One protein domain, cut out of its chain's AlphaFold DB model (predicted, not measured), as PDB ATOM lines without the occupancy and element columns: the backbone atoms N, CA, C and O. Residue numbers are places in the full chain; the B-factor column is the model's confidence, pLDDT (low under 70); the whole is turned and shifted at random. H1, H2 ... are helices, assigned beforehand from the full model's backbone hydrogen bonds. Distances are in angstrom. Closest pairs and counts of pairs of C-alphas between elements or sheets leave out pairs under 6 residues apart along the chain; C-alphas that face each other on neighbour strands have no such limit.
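What this domain is: This is residues 156 to 209 of the 255 residues of an uncharacterized protein of Sphingobium amiense (UniProt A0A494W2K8). Three helices follow one another in a loose zigzag, their centres in a row with H2 in the middle. H2 and H3 make a V closed at their tight link, while H1 lies near H2 at a steep tilt; residues 168 to 173 and 204 to 209 stick out. The printed part has 54 residues with three named helices, in order H1, H2, H3, which hold 44 of them, and no named strand; the class is all helix, and the whole is only just loose, close to compact, with a radius of gyration of the C-alphas of 12.4 A and spans of 33 by 24 by 15 A.

How they stand to each other: H1, residues 156 to 171, is close to but not clearly touching H2, residues 177 to 190; the closest C-alphas, of Ile 163 and Leu 180, are 7.8 A apart. They run opposite ways at a steep tilt of 69 degrees, only just short of perpendicular. H2, with residues 185 to 189 alone, touches residues 195 to 200 of H3, residues 194 to 207; the closest C-alphas, of Ala 189 and Gln 197, are 5.0 A apart. They run opposite ways at a steep tilt of 52 degrees. H1 and H3 are apart. Every O i to N i+4 pair is within hydrogen-bond range in H2 and H3, and 11 of 12 in H1.

Where its parts are: H1 is 23.4 A long from C-alpha 156 at (33.810, -35.246, -46.785), H2 20.1 A, and H3 19.9 A to C-alpha 207 at (32.983, -8.628, -50.080).

The domain as a whole: The C-alphas farthest apart, of Glu 169 and Met 209, are 35.4 A apart. The printed part has no cut, and both links are tight. Mean pLDDT of the printed part is 76.1; 18 residues are under 70, among them 163 to 174.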
ATOM      1  N   GLU A 156      33.559 -36.644 -47.193       57.75
ATOM      2  CA  GLU A 156      33.810 -35.246 -46.785       57.75
ATOM      3  C   GLU A 156      34.622 -35.168 -45.486       57.75
ATOM      4  O   GLU A 156      35.561 -34.387 -45.377       57.75
ATOM      5  N   ARG A 157      34.332 -36.056 -44.528       61.12
ATOM      6  CA  ARG A 157      35.022 -36.148 -43.236       61.12
ATOM      7  C   ARG A 157      36.502 -36.535 -43.334       61.12
ATOM      8  O   ARG A 157      37.281 -36.117 -42.487       61.12
ATOM      9  N   GLU A 158      36.892 -37.337 -44.318       67.12
ATOM     10  CA  GLU A 158      38.307 -37.663 -44.545       67.12
ATOM     11  C   GLU A 158      39.044 -36.482 -45.184       67.12
ATOM     12  O   GLU A 158      40.183 -36.218 -44.824       67.12
ATOM     13  N   ILE A 159      38.363 -35.705 -46.031       70.12
ATOM     14  CA  ILE A 159      38.908 -34.454 -46.576       70.12
ATOM     15  C   ILE A 159      39.124 -33.423 -45.451       70.12
ATOM     16  O   ILE A 159      40.142 -32.741 -45.444       70.12
ATOM     17  N   PHE A 160      38.212 -33.348 -44.472       61.56
ATOM     18  CA  PHE A 160      38.374 -32.499 -43.281       61.56
ATOM     19  C   PHE A 160      39.637 -32.836 -42.476       61.56
ATOM     20  O   PHE A 160      40.365 -31.928 -42.088       61.56
ATOM     21  N   LEU A 161      39.899 -34.125 -42.233       67.44
ATOM     22  CA  LEU A 161      41.054 -34.562 -41.442       67.44
ATOM     23  C   LEU A 161      42.378 -34.306 -42.169       67.44
ATOM     24  O   LEU A 161      43.313 -33.830 -41.536       67.44
ATOM     25  N   ASP A 162      42.431 -34.554 -43.481       70.81
ATOM     26  CA  ASP A 162      43.636 -34.310 -44.284       70.81
ATOM     27  C   ASP A 162      43.996 -32.802 -44.307       70.81
ATOM     28  O   ASP A 162      45.167 -32.440 -44.234       70.81
ATOM     29  N   ILE A 163      42.994 -31.909 -44.351       66.50
ATOM     30  CA  ILE A 163      43.201 -30.447 -44.360       66.50
ATOM     31  C   ILE A 163      43.599 -29.910 -42.977       66.50
ATOM     32  O   ILE A 163      44.434 -29.010 -42.897       66.50
ATOM     33  N   GLU A 164      43.008 -30.424 -41.892       60.94
ATOM     34  CA  GLU A 164      43.419 -30.056 -40.528       60.94
ATOM     35  C   GLU A 164      44.857 -30.502 -40.235       60.94
ATOM     36  O   GLU A 164      45.612 -29.740 -39.634       60.94
ATOM     37  N   GLU A 165      45.248 -31.698 -40.684       64.88
ATOM     38  CA  GLU A 165      46.601 -32.241 -40.513       64.88
ATOM     39  C   GLU A 165      47.633 -31.421 -41.313       64.88
ATOM     40  O   GLU A 165      48.612 -30.949 -40.736       64.88
ATOM     41  N   GLU A 166      47.360 -31.102 -42.586       67.31
ATOM     42  CA  GLU A 166      48.243 -30.261 -43.416       67.31
ATOM     43  C   GLU A 166      48.365 -28.814 -42.885       67.31
ATOM     44  O   GLU A 166      49.422 -28.182 -42.985       67.31
ATOM     45  N   ALA A 167      47.295 -28.277 -42.289       59.59
ATOM     46  CA  ALA A 167      47.291 -26.964 -41.645       59.59
ATOM     47  C   ALA A 167      48.122 -26.922 -40.355       59.59
ATOM     48  O   ALA A 167      48.802 -25.926 -40.092       59.59
ATOM     49  N   LEU A 168      48.066 -27.993 -39.558       59.84
ATOM     50  CA  LEU A 168      48.824 -28.107 -38.316       59.84
ATOM     51  C   LEU A 168      50.331 -28.223 -38.594       59.84
ATOM     52  O   LEU A 168      51.131 -27.634 -37.869       59.84
ATOM     53  N   GLU A 169      50.704 -28.947 -39.654       61.25
ATOM     54  CA  GLU A 169      52.099 -29.227 -40.016       61.25
ATOM     55  C   GLU A 169      52.844 -28.025 -40.611       61.25
ATOM     56  O   GLU A 169      54.041 -27.877 -40.368       61.25
ATOM     57  N   ARG A 170      52.177 -27.154 -41.383       60.31
ATOM     58  CA  ARG A 170      52.884 -26.091 -42.125       60.31
ATOM     59  C   ARG A 170      53.161 -24.811 -41.343       60.31
ATOM     60  O   ARG A 170      54.151 -24.153 -41.649       60.31
ATOM     61  N   GLU A 171      52.324 -24.421 -40.379       55.28
ATOM     62  CA  GLU A 171      52.473 -23.092 -39.753       55.28
ATOM     63  C   GLU A 171      52.271 -23.035 -38.234       55.28
ATOM     64  O   GLU A 171      52.498 -21.976 -37.653       55.28
ATOM     65  N   GLY A 172      51.831 -24.106 -37.562       60.22
ATOM     66  CA  GLY A 172      51.545 -24.071 -36.115       60.22
ATOM     67  C   GLY A 172      50.491 -23.029 -35.692       60.22
ATOM     68  O   GLY A 172      50.256 -22.820 -34.503       60.22
ATOM     69  N   LYS A 173      49.842 -22.362 -36.654       65.50
ATOM     70  CA  LYS A 173      48.813 -21.351 -36.427       65.50
ATOM     71  C   LYS A 173      47.458 -22.035 -36.353       65.50
ATOM     72  O   LYS A 173      47.088 -22.806 -37.237       65.50
ATOM     73  N   GLN A 174      46.697 -21.726 -35.308       65.12
ATOM     74  CA  GLN A 174      45.305 -22.154 -35.213       65.12
ATOM     75  C   GLN A 174      44.499 -21.501 -36.339       65.12
ATOM     76  O   GLN A 174      44.249 -20.296 -36.324       65.12
ATOM     77  N   ILE A 175      44.097 -22.299 -37.326       76.62
ATOM     78  CA  ILE A 175      43.215 -21.847 -38.399       76.62
ATOM     79  C   ILE A 175      41.789 -21.768 -37.855       76.62
ATOM     80  O   ILE A 175      41.283 -22.709 -37.242       76.62
ATOM     81  N   SER A 176      41.112 -20.645 -38.092       78.00
ATOM     82  CA  SER A 176      39.703 -20.515 -37.712       78.00
ATOM     83  C   SER A 176      38.818 -21.444 -38.560       78.00
ATOM     84  O   SER A 176      39.040 -21.623 -39.758       78.00
ATOM     85  N   MET A 177      37.734 -21.978 -37.985       70.44
ATOM     86  CA  MET A 177      36.767 -22.823 -38.714       70.44
ATOM     87  C   MET A 177      36.213 -22.170 -39.992       70.44
ATOM     88  O   MET A 177      35.855 -22.859 -40.949       70.44
ATOM     89  N   ARG A 178      36.124 -20.835 -40.011       69.75
ATOM     90  CA  ARG A 178      35.696 -20.065 -41.185       69.75
ATOM     91  C   ARG A 178      36.707 -20.185 -42.321       69.75
ATOM     92  O   ARG A 178      36.314 -20.408 -43.462       69.75
ATOM     93  N   GLU A 179      37.987 -20.053 -42.006       77.38
ATOM     94  CA  GLU A 179      39.071 -20.153 -42.976       77.38
ATOM     95  C   GLU A 179      39.223 -21.585 -43.502       77.38
ATOM     96  O   GLU A 179      39.364 -21.783 -44.708       77.38
ATOM     97  N   LEU A 180      39.070 -22.592 -42.638       79.38
ATOM     98  CA  LEU A 180      39.089 -23.994 -43.057       79.38
ATOM     99  C   LEU A 180      37.970 -24.308 -44.065       79.38
ATOM    100  O   LEU A 180      38.217 -24.910 -45.110       79.38
ATOM    101  N   ARG A 181      36.748 -23.819 -43.809       77.88
ATOM    102  CA  ARG A 181      35.629 -23.938 -44.760       77.88
ATOM    103  C   ARG A 181      35.922 -23.241 -46.088       77.88
ATOM    104  O   ARG A 181      35.611 -23.800 -47.133       77.88
ATOM    105  N   LEU A 182      36.529 -22.052 -46.066       79.00
ATOM    106  CA  LEU A 182      36.917 -21.344 -47.290       79.00
ATOM    107  C   LEU A 182      37.928 -22.154 -48.110       79.00
ATOM    108  O   LEU A 182      37.722 -22.333 -49.310       79.00
ATOM    109  N   ARG A 183      38.959 -22.721 -47.470       84.25
ATOM    110  CA  ARG A 183      39.948 -23.581 -48.144       84.25
ATOM    111  C   ARG A 183      39.302 -24.814 -48.773       84.25
ATOM    112  O   ARG A 183      39.627 -25.163 -49.905       84.25
ATOM    113  N   MET A 184      38.335 -25.427 -48.091       80.75
ATOM    114  CA  MET A 184      37.563 -26.536 -48.657       80.75
ATOM    115  C   MET A 184      36.768 -26.126 -49.893       80.75
ATOM    116  O   MET A 184      36.827 -26.822 -50.906       80.75
ATOM    117  N   PHE A 185      36.040 -25.008 -49.839       81.50
ATOM    118  CA  PHE A 185      35.284 -24.531 -50.998       81.50
ATOM    119  C   PHE A 185      36.204 -24.257 -52.189       81.50
ATOM    120  O   PHE A 185      35.874 -24.671 -53.298       81.50
ATOM    121  N   VAL A 186      37.380 -23.662 -51.967       86.69
ATOM    122  CA  VAL A 186      38.389 -23.447 -53.019       86.69
ATOM    123  C   VAL A 186      38.877 -24.777 -53.600       86.69
ATOM    124  O   VAL A 186      38.873 -24.952 -54.818       86.69
ATOM    125  N   ALA A 187      39.216 -25.755 -52.756       83.31
ATOM    126  CA  ALA A 187      39.657 -27.075 -53.209       83.31
ATOM    127  C   ALA A 187      38.568 -27.829 -54.000       83.31
ATOM    128  O   ALA A 187      38.864 -28.502 -54.988       83.31
ATOM    129  N   HIS A 188      37.299 -27.713 -53.602       81.88
ATOM    130  CA  HIS A 188      36.175 -28.298 -54.336       81.88
ATOM    131  C   HIS A 188      35.877 -27.557 -55.644       81.88
ATOM    132  O   HIS A 188      35.566 -28.199 -56.647       81.88
ATOM    133  N   ALA A 189      36.007 -26.231 -55.664       86.38
ATOM    134  CA  ALA A 189      35.849 -25.426 -56.870       86.38
ATOM    135  C   ALA A 189      36.933 -25.742 -57.913       86.38
ATOM    136  O   ALA A 189      36.609 -25.869 -59.094       86.38
ATOM    137  N   ALA A 190      38.180 -25.963 -57.476       87.75
ATOM    138  CA  ALA A 190      39.288 -26.402 -58.328       87.75
ATOM    139  C   ALA A 190      39.046 -27.789 -58.954       87.75
ATOM    140  O   ALA A 190      39.512 -28.067 -60.054       87.75
ATOM    141  N   LYS A 191      38.262 -28.646 -58.287       90.62
ATOM    142  CA  LYS A 191      37.814 -29.950 -58.808       90.62
ATOM    143  C   LYS A 191      36.581 -29.857 -59.722       90.62
ATOM    144  O   LYS A 191      36.018 -30.888 -60.076       90.62
ATOM    145  N   GLY A 192      36.133 -28.651 -60.076       90.81
ATOM    146  CA  GLY A 192      34.994 -28.428 -60.972       90.81
ATOM    147  C   GLY A 192      33.616 -28.502 -60.305       90.81
ATOM    148  O   GLY A 192      32.610 -28.609 -61.002       90.81
ATOM    149  N   ASN A 193      33.523 -28.446 -58.971       93.12
ATOM    150  CA  ASN A 193      32.224 -28.440 -58.295       93.12
ATOM    151  C   ASN A 193      31.530 -27.072 -58.449       93.12
ATOM    152  O   ASN A 193      31.904 -26.094 -57.794       93.12
ATOM    153  N   GLN A 194      30.478 -27.028 -59.268       91.00
ATOM    154  CA  GLN A 194      29.707 -25.814 -59.562       91.00
ATOM    155  C   GLN A 194      29.075 -25.173 -58.315       91.00
ATOM    156  O   GLN A 194      29.012 -23.949 -58.214       91.00
ATOM    157  N   ALA A 195      28.656 -25.966 -57.320       85.25
ATOM    158  CA  ALA A 195      28.075 -25.429 -56.087       85.25
ATOM    159  C   ALA A 195      29.124 -24.702 -55.229       85.25
ATOM    160  O   ALA A 195      28.838 -23.658 -54.640       85.25
ATOM    161  N   ALA A 196      30.354 -25.222 -55.197       83.50
ATOM    162  CA  ALA A 196      31.468 -24.577 -54.511       83.50
ATOM    163  C   ALA A 196      31.888 -23.281 -55.222       83.50
ATOM    164  O   ALA A 196      32.102 -22.265 -54.563       83.50
ATOM    165  N   GLN A 197      31.915 -23.287 -56.558       90.25
ATOM    166  CA  GLN A 197      32.165 -22.087 -57.364       90.25
ATOM    167  C   GLN A 197      31.104 -21.002 -57.112       90.25
ATOM    168  O   GLN A 197      31.446 -19.846 -56.869       90.25
ATOM    169  N   ALA A 198      29.820 -21.375 -57.064       89.00
ATOM    170  CA  ALA A 198      28.733 -20.447 -56.748       89.00
ATOM    171  C   ALA A 198      28.831 -19.880 -55.318       89.00
ATOM    172  O   ALA A 198      28.527 -18.707 -55.093       89.00
ATOM    173  N   ALA A 199      29.264 -20.686 -54.344       83.19
ATOM    174  CA  ALA A 199      29.472 -20.228 -52.971       83.19
ATOM    175  C   ALA A 199      30.619 -19.209 -52.868       83.19
ATOM    176  O   ALA A 199      30.453 -18.181 -52.210       83.19
ATOM    177  N   ILE A 200      31.743 -19.451 -53.553       89.94
ATOM    178  CA  ILE A 200      32.871 -18.506 -53.621       89.94
ATOM    179  C   ILE A 200      32.423 -17.191 -54.266       89.94
ATOM    180  O   ILE A 200      32.616 -16.133 -53.673       89.94
ATOM    181  N   ALA A 201      31.721 -17.253 -55.402       90.19
ATOM    182  CA  ALA A 201      31.222 -16.062 -56.090       90.19
ATOM    183  C   ALA A 201      30.282 -15.214 -55.210       90.19
ATOM    184  O   ALA A 201      30.347 -13.987 -55.233       90.19
ATOM    185  N   ARG A 202      29.434 -15.843 -54.381       87.62
ATOM    186  CA  ARG A 202      28.579 -15.127 -53.412       87.62
ATOM    187  C   ARG A 202      29.388 -14.433 -52.320       87.62
ATOM    188  O   ARG A 202      29.037 -13.326 -51.923       87.62
ATOM    189  N   ILE A 203      30.442 -15.077 -51.824       84.06
ATOM    190  CA  ILE A 203      31.324 -14.506 -50.798       84.06
ATOM    191  C   ILE A 203      32.095 -13.313 -51.371       84.06
ATOM    192  O   ILE A 203      32.167 -12.272 -50.723       84.06
ATOM    193  N   GLU A 204      32.604 -13.425 -52.598       87.56
ATOM    194  CA  GLU A 204      33.273 -12.325 -53.301       87.56
ATOM    195  C   GLU A 204      32.316 -11.167 -53.607       87.56
ATOM    196  O   GLU A 204      32.661 -10.006 -53.392       87.56
ATOM    197  N   ALA A 205      31.086 -11.464 -54.037       84.31
ATOM    198  CA  ALA A 205      30.054 -10.451 -54.246       84.31
ATOM    199  C   ALA A 205      29.683  -9.733 -52.936       84.31
ATOM    200  O   ALA A 205      29.543  -8.513 -52.920       84.31
ATOM    201  N   ALA A 206      29.587 -10.469 -51.823       78.25
ATOM    202  CA  ALA A 206      29.360  -9.889 -50.501       78.25
ATOM    203  C   ALA A 206      30.549  -9.033 -50.026       78.25
ATOM    204  O   ALA A 206      30.341  -8.021 -49.361       78.25
ATOM    205  N   ALA A 207      31.783  -9.404 -50.386       78.75
ATOM    206  CA  ALA A 207      32.983  -8.628 -50.080       78.75
ATOM    207  C   ALA A 207      33.096  -7.340 -50.917       78.75
ATOM    208  O   ALA A 207      33.645  -6.354 -50.431       78.75
ATOM    209  N   ARG A 208      32.546  -7.327 -52.140       79.50
ATOM    210  CA  ARG A 208      32.490  -6.153 -53.036       79.50
ATOM    211  C   ARG A 208      31.369  -5.157 -52.720       79.50
ATOM    212  O   ARG A 208      31.251  -4.152 -53.415       79.50
ATOM    213  N   MET A 209      30.538  -5.409 -51.707       71.12
ATOM    214  CA  MET A 209      29.510  -4.449 -51.297       71.12
ATOM    215  C   MET A 209      30.167  -3.121 -50.867       71.12
ATOM    216  O   MET A 209      31.088  -3.154 -50.044       71.12
TER     217      MET A 209